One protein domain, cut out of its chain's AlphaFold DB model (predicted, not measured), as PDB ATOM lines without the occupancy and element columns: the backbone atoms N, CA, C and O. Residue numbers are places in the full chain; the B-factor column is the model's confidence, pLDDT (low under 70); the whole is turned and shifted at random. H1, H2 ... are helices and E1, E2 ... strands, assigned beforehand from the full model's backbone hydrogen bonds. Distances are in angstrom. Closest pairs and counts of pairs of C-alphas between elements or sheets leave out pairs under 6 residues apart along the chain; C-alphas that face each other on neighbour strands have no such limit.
ATOM      1  N   PHE A   2       5.976 -49.364  12.135       98.31
ATOM      2  CA  PHE A   2       6.182 -48.481  10.987       98.31
ATOM      3  C   PHE A   2       6.097 -49.341   9.733       98.31
ATOM      4  O   PHE A   2       6.826 -50.323   9.647       98.31
ATOM      5  N   MET A   3       5.231 -49.001   8.784       98.06
ATOM      6  CA  MET A   3       5.081 -49.766   7.545       98.06
ATOM      7  C   MET A   3       5.094 -48.844   6.339       98.06
ATOM      8  O   MET A   3       4.443 -47.796   6.331       98.06
ATOM      9  N   THR A   4       5.812 -49.251   5.303       97.38
ATOM     10  CA  THR A   4       5.791 -48.586   4.002       97.38
ATOM     11  C   THR A   4       4.751 -49.237   3.092       97.38
ATOM     12  O   THR A   4       4.400 -50.406   3.250       97.38
ATOM     13  N   GLY A   5       4.195 -48.457   2.161       93.81
ATOM     14  CA  GLY A   5       3.299 -48.998   1.137       93.81
ATOM     15  C   GLY A   5       4.068 -49.716   0.025       93.81
ATOM     16  O   GLY A   5       5.234 -49.416  -0.216       93.81
ATOM     17  N   LEU A   6       3.390 -50.589  -0.728       93.62
ATOM     18  CA  LEU A   6       3.984 -51.334  -1.851       93.62
ATOM     19  C   LEU A   6       4.682 -50.426  -2.878       93.62
ATOM     20  O   LEU A   6       5.776 -50.722  -3.353       93.62
ATOM     21  N   PHE A   7       4.053 -49.294  -3.199       94.62
ATOM     22  CA  PHE A   7       4.600 -48.311  -4.133       94.62
ATOM     23  C   PHE A   7       5.616 -47.365  -3.495       94.62
ATOM     24  O   PHE A   7       6.142 -46.501  -4.196       94.62
ATOM     25  N   CYS A   8       5.891 -47.488  -2.193       96.06
ATOM     26  CA  CYS A   8       6.775 -46.563  -1.511       96.06
ATOM     27  C   CYS A   8       8.174 -46.585  -2.128       96.06
ATOM     28  O   CYS A   8       8.722 -47.657  -2.387       96.06
ATOM     29  N   GLY A   9       8.713 -45.400  -2.422       91.88
ATOM     30  CA  GLY A   9      10.009 -45.248  -3.088       91.88
ATOM     31  C   GLY A   9      10.014 -45.527  -4.599       91.88
ATOM     32  O   GLY A   9      11.083 -45.505  -5.200       91.88
ATOM     33  N   SER A  10       8.855 -45.768  -5.224       94.19
ATOM     34  CA  SER A  10       8.738 -45.875  -6.687       94.19
ATOM     35  C   SER A  10       8.547 -44.506  -7.359       94.19
ATOM     36  O   SER A  10       8.368 -43.485  -6.700       94.19
ATOM     37  N   ASN A  11       8.506 -44.489  -8.694       94.12
ATOM     38  CA  ASN A  11       8.180 -43.287  -9.473       94.12
ATOM     39  C   ASN A  11       6.672 -42.978  -9.520       94.12
ATOM     40  O   ASN A  11       6.259 -42.040 -10.203       94.12
ATOM     41  N   ALA A  12       5.833 -43.755  -8.825       95.00
ATOM     42  CA  ALA A  12       4.411 -43.463  -8.748       95.00
ATOM     43  C   ALA A  12       4.193 -42.096  -8.067       95.00
ATOM     44  O   ALA A  12       4.828 -41.822  -7.037       95.00
ATOM     45  N   PRO A  13       3.293 -41.241  -8.594       93.62
ATOM     46  CA  PRO A  13       3.010 -39.944  -7.997       93.62
ATOM     47  C   PRO A  13       2.659 -40.076  -6.512       93.62
ATOM     48  O   PRO A  13       1.859 -40.922  -6.120       93.62
ATOM     49  N   THR A  14       3.245 -39.217  -5.674       93.06
ATOM     50  CA  THR A  14       2.958 -39.120  -4.227       93.06
ATOM     51  C   THR A  14       3.250 -40.376  -3.392       93.06
ATOM     52  O   THR A  14       2.783 -40.500  -2.260       93.06
ATOM     53  N   SER A  15       4.091 -41.283  -3.888       94.06
ATOM     54  CA  SER A  15       4.400 -42.556  -3.228       94.06
ATOM     55  C   SER A  15       5.404 -42.470  -2.059       94.06
ATOM     56  O   SER A  15       5.959 -43.466  -1.624       94.06
ATOM     57  N   GLY A  16       5.628 -41.299  -1.462       95.69
ATOM     58  CA  GLY A  16       6.549 -41.123  -0.323       95.69
ATOM     59  C   GLY A  16       5.963 -41.455   1.056       95.69
ATOM     60  O   GLY A  16       6.491 -41.006   2.071       95.69
ATOM     61  N   ARG A  17       4.821 -42.147   1.121       96.44
ATOM     62  CA  ARG A  17       4.042 -42.314   2.358       96.44
ATOM     63  C   ARG A  17       4.432 -43.569   3.143       96.44
ATOM     64  O   ARG A  17       4.703 -44.617   2.561       96.44
ATOM     65  N   PHE A  18       4.351 -43.467   4.465       97.75
ATOM     66  CA  PHE A  18       4.398 -44.588   5.401       97.75
ATOM     67  C   PHE A  18       3.322 -44.412   6.479       97.75
ATOM     68  O   PHE A  18       2.807 -43.309   6.690       97.75
ATOM     69  N   VAL A  19       2.972 -45.503   7.152       98.25
ATOM     70  CA  VAL A  19       2.000 -45.512   8.248       98.25
ATOM     71  C   VAL A  19       2.649 -45.961   9.547       98.25
ATOM     72  O   VAL A  19       3.558 -46.796   9.555       98.25
ATOM     73  N   VAL A  20       2.171 -45.399  10.652       98.44
ATOM     74  CA  VAL A  20       2.519 -45.811  12.007       98.44
ATOM     75  C   VAL A  20       1.255 -46.293  12.694       98.44
ATOM     76  O   VAL A  20       0.301 -45.529  12.833       98.44
ATOM     77  N   CYS A  21       1.259 -47.551  13.130       98.19
ATOM     78  CA  CYS A  21       0.093 -48.177  13.747       98.19
ATOM     79  C   CYS A  21       0.420 -48.736  15.133       98.19
ATOM     80  O   CYS A  21       1.499 -49.299  15.354       98.19
ATOM     81  N   ALA A  22      -0.513 -48.600  16.066       98.25
ATOM     82  CA  ALA A  22      -0.441 -49.159  17.414       98.25
ATOM     83  C   ALA A  22      -1.843 -49.205  18.037       98.25
ATOM     84  O   ALA A  22      -2.791 -48.630  17.508       98.25
ATOM     85  N   LYS A  23      -1.988 -49.852  19.197       98.19
ATOM     86  CA  LYS A  23      -3.157 -49.611  20.049       98.19
ATOM     87  C   LYS A  23      -3.042 -48.192  20.613       98.19
ATOM     88  O   LYS A  23      -2.077 -47.895  21.313       98.19
ATOM     89  N   SER A  24      -3.991 -47.322  20.284       98.25
ATOM     90  CA  SER A  24      -3.965 -45.917  20.689       98.25
ATOM     91  C   SER A  24      -4.113 -45.783  22.211       98.25
ATOM     92  O   SER A  24      -5.050 -46.356  22.775       98.25
ATOM     93  N   PRO A  25      -3.246 -45.009  22.892       97.38
ATOM     94  CA  PRO A  25      -3.396 -44.736  24.320       97.38
ATOM     95  C   PRO A  25      -4.557 -43.774  24.622       97.38
ATOM     96  O   PRO A  25      -5.054 -43.764  25.745       97.38
ATOM     97  N   LEU A  26      -4.995 -42.983  23.634       98.12
ATOM     98  CA  LEU A  26      -6.113 -42.048  23.762       98.12
ATOM     99  C   LEU A  26      -7.462 -42.770  23.688       98.12
ATOM    100  O   LEU A  26      -8.342 -42.530  24.508       98.12
ATOM    101  N   THR A  27      -7.627 -43.660  22.705       98.25
ATOM    102  CA  THR A  27      -8.927 -44.286  22.404       98.25
ATOM    103  C   THR A  27      -9.026 -45.746  22.839       98.25
ATOM    104  O   THR A  27     -10.119 -46.302  22.878       98.25
ATOM    105  N   GLY A  28      -7.904 -46.405  23.143       97.81
ATOM    106  CA  GLY A  28      -7.867 -47.817  23.532       97.81
ATOM    107  C   GLY A  28      -8.114 -48.810  22.389       97.81
ATOM    108  O   GLY A  28      -8.116 -50.017  22.639       97.81
ATOM    109  N   ILE A  29      -8.286 -48.339  21.152       98.31
ATOM    110  CA  ILE A  29      -8.541 -49.157  19.954       98.31
ATOM    111  C   ILE A  29      -7.388 -49.042  18.944       98.31
ATOM    112  O   ILE A  29      -6.326 -48.507  19.265       98.31
ATOM    113  N   TRP A  30      -7.575 -49.558  17.727       97.88
ATOM    114  CA  TRP A  30      -6.631 -49.369  16.623       97.88
ATOM    115  C   TRP A  30      -6.387 -47.878  16.360       97.88
ATOM    116  O   TRP A  30      -7.324 -47.123  16.099       97.88
ATOM    117  N   GLY A  31      -5.125 -47.465  16.450       98.06
ATOM    118  CA  GLY A  31      -4.648 -46.150  16.057       98.06
ATOM    119  C   GLY A  31      -3.718 -46.274  14.860       98.06
ATOM    120  O   GLY A  31      -2.779 -47.072  14.873       98.06
ATOM    121  N   GLU A  32      -3.967 -45.454  13.848       97.50
ATOM    122  CA  GLU A  32      -3.163 -45.363  12.637       97.50
ATOM    123  C   GLU A  32      -2.904 -43.897  12.308       97.50
ATOM    124  O   GLU A  32      -3.799 -43.056  12.399       97.50
ATOM    125  N   SER A  33      -1.669 -43.599  11.921       97.81
ATOM    126  CA  SER A  33      -1.260 -42.282  11.452       97.81
ATOM    127  C   SER A  33      -0.454 -42.413  10.168       97.81
ATOM    128  O   SER A  33       0.428 -43.265  10.064       97.81
ATOM    129  N   ASN A  34      -0.747 -41.563   9.184       97.69
ATOM    130  CA  ASN A  34      -0.039 -41.514   7.912       97.69
ATOM    131  C   ASN A  34       0.922 -40.324   7.882       97.69
ATOM    132  O   ASN A  34       0.528 -39.189   8.153       97.69
ATOM    133  N   CYS A  35       2.163 -40.568   7.471       97.19
ATOM    134  CA  CYS A  35       3.163 -39.526   7.295       97.19
ATOM    135  C   CYS A  35       3.813 -39.631   5.909       97.19
ATOM    136  O   CYS A  35       3.906 -40.706   5.314       97.19
ATOM    137  N   GLY A  36       4.199 -38.483   5.358       95.81
ATOM    138  CA  GLY A  36       4.880 -38.385   4.070       95.81
ATOM    139  C   GLY A  36       6.367 -38.076   4.210       95.81
ATOM    140  O   GLY A  36       6.994 -38.340   5.235       95.81
ATOM    141  N   GLY A  37       6.924 -37.469   3.167       94.81
ATOM    142  CA  GLY A  37       8.331 -37.096   3.118       94.81
ATOM    143  C   GLY A  37       9.213 -38.248   2.650       94.81
ATOM    144  O   GLY A  37       8.849 -39.004   1.755       94.81
ATOM    145  N   PHE A  38      10.408 -38.336   3.228       96.56
ATOM    146  CA  PHE A  38      11.476 -39.195   2.714       96.56
ATOM    147  C   PHE A  38      11.816 -40.379   3.626       96.56
ATOM    148  O   PHE A  38      12.593 -41.229   3.219       96.56
ATOM    149  N   PHE A  39      11.242 -40.467   4.831       97.62
ATOM    150  CA  PHE A  39      11.538 -41.570   5.754       97.62
ATOM    151  C   PHE A  39      11.154 -42.936   5.168       97.62
ATOM    152  O   PHE A  39      11.988 -43.830   5.124       97.62
ATOM    153  N   GLY A  40       9.925 -43.080   4.661       97.12
ATOM    154  CA  GLY A  40       9.463 -44.334   4.051       97.12
ATOM    155  C   GLY A  40      10.329 -44.787   2.864       97.12
ATOM    156  O   GLY A  40      10.809 -45.918   2.878       97.12
ATOM    157  N   PRO A  41      10.588 -43.917   1.868       96.81
ATOM    158  CA  PRO A  41      11.478 -44.247   0.759       96.81
ATOM    159  C   PRO A  41      12.895 -44.645   1.190       96.81
ATOM    160  O   PRO A  41      13.421 -45.621   0.664       96.81
ATOM    161  N   GLU A  42      13.510 -43.930   2.140       96.62
ATOM    162  CA  GLU A  42      14.853 -44.285   2.622       96.62
ATOM    163  C   GLU A  42      14.853 -45.599   3.418       96.62
ATOM    164  O   GLU A  42      15.765 -46.398   3.247       96.62
ATOM    165  N   LEU A  43      13.804 -45.891   4.196       96.81
ATOM    166  CA  LEU A  43      13.656 -47.192   4.859       96.81
ATOM    167  C   LEU A  43      13.576 -48.345   3.845       96.81
ATOM    168  O   LEU A  43      14.205 -49.380   4.036       96.81
ATOM    169  N   ARG A  44      12.863 -48.174   2.726       95.50
ATOM    170  CA  ARG A  44      12.856 -49.213   1.685       95.50
ATOM    171  C   ARG A  44      14.206 -49.380   1.002       95.50
ATOM    172  O   ARG A  44      14.559 -50.497   0.636       95.50
ATOM    173  N   LYS A  45      14.983 -48.302   0.848       94.19
ATOM    174  CA  LYS A  45      16.340 -48.383   0.281       94.19
ATOM    175  C   LYS A  45      17.303 -49.185   1.154       94.19
ATOM    176  O   LYS A  45      18.238 -49.757   0.607       94.19
ATOM    177  N   THR A  46      17.066 -49.279   2.464       94.88
ATOM    178  CA  THR A  46      17.849 -50.160   3.350       94.88
ATOM    179  C   THR A  46      17.411 -51.629   3.277       94.88
ATOM    180  O   THR A  46      18.004 -52.476   3.936       94.88
ATOM    181  N   GLY A  47      16.405 -51.955   2.454       94.38
ATOM    182  CA  GLY A  47      15.924 -53.320   2.227       94.38
ATOM    183  C   GLY A  47      14.772 -53.753   3.138       94.38
ATOM    184  O   GLY A  47      14.353 -54.906   3.064       94.38
ATOM    185  N   TYR A  48      14.236 -52.854   3.969       96.06
ATOM    186  CA  TYR A  48      13.144 -53.160   4.896       96.06
ATOM    187  C   TYR A  48      11.829 -52.517   4.444       96.06
ATOM    188  O   TYR A  48      11.759 -51.318   4.190       96.06
ATOM    189  N   ASP A  49      10.741 -53.289   4.425       95.62
ATOM    190  CA  ASP A  49       9.404 -52.739   4.155       95.62
ATOM    191  C   ASP A  49       8.751 -52.126   5.411       95.62
ATOM    192  O   ASP A  49       7.786 -51.358   5.311       95.62
ATOM    193  N   GLY A  50       9.271 -52.427   6.605       96.75
ATOM    194  CA  GLY A  50       8.741 -51.916   7.863       96.75
ATOM    195  C   GLY A  50       9.549 -52.311   9.097       96.75
ATOM    196  O   GLY A  50      10.477 -53.113   9.034       96.75
ATOM    197  N   ILE A  51       9.167 -51.733  10.237       98.31
ATOM    198  CA  ILE A  51       9.799 -51.915  11.548       98.31
ATOM    199  C   ILE A  51       8.712 -52.253  12.575       98.31
ATOM    200  O   ILE A  51       7.748 -51.500  12.776       98.31
ATOM    201  N   VAL A  52       8.884 -53.370  13.283       98.25
ATOM    202  CA  VAL A  52       8.005 -53.786  14.383       98.25
ATOM    203  C   VAL A  52       8.769 -53.697  15.700       98.25
ATOM    204  O   VAL A  52       9.592 -54.550  16.013       98.25
ATOM    205  N   ILE A  53       8.466 -52.664  16.484       97.88
ATOM    206  CA  ILE A  53       9.027 -52.460  17.822       97.88
ATOM    207  C   ILE A  53       8.122 -53.161  18.842       97.88
ATOM    208  O   ILE A  53       6.904 -52.958  18.830       97.88
ATOM    209  N   LYS A  54       8.713 -53.991  19.706       97.62
ATOM    210  CA  LYS A  54       8.041 -54.693  20.809       97.62
ATOM    211  C   LYS A  54       8.842 -54.506  22.094       97.62
ATOM    212  O   LYS A  54      10.062 -54.397  22.036       97.62
ATOM    213  N   GLY A  55       8.156 -54.553  23.234       97.56
ATOM    214  CA  GLY A  55       8.779 -54.358  24.542       97.56
ATOM    215  C   GLY A  55       9.067 -52.887  24.844       97.56
ATOM    216  O   GLY A  55       8.462 -51.993  24.252       97.56
TER     217      GLY A  55
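This is residues 2 to 55 of the 113 residues of the protein "AFOR_N domain-containing protein" of marine sediment metagenome (UniProt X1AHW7). A small, narrow sheet of three strands, E1, E2 and E3, makes the body, with the hairpin of E2 and E3 running along much of the length; the short helix H1 and the long loop of residues 5 to 17 lie at the end of the sheet away from the turn between E2 and E3. Past H1 the last stretch folds back, and its residues 50 to 51 pair with E1. The printed part has 54 residues, with three named strands and then one named helix; the class is mixed, and under half of the residues are in named elements. The sheet is antiparallel, in the order E1, E2, E3, a meander, each strand the antiparallel neighbour of the one before. The whole is only just loose, close to compact, with a radius of gyration of the C-alphas of 12.2 A, and elongated, spanning 37 by 23 by 15 A.

E2 is residues 18 to 23, 17.2 A long, from C-alpha 18 at (4.398, -44.588, 5.401). E3 is residues 30 to 35, 16.7 A long. E1 is residues 2 to 4, from C-alpha 2 at (6.182, -48.481, 10.987). H1 is residues 39 to 45, ending at C-alpha 45 at (16.340, -48.383, 0.281).

E2 and E3 form a hairpin, antiparallel at 158 degrees, with N 20 and O 33 2.8 A apart. E1 and E2 form a hairpin at 146 degrees, with N 3 and O 19 2.9 A apart. E1 and E3 are the edge strands. Residues 2 to 3 of E1 also pair, antiparallel, with residues 50 to 51. H1 is on the sheet but only grazes it, with residues 39 to 44; its closest C-alphas to E1 are those of Gly 40 and Thr 4, 5.6 A apart. In H1 every O i to N i+4 pair is within hydrogen-bond range.

The two C-alphas farthest apart, those of Asn 11 and Gly 28, are 37.0 A apart. The printed part has no cut. The link E1 to E2 is long, E2 to E3 short and E3 to H1 tight. The mean pLDDT of the printed part is 96.5, and no printed residue is under 70.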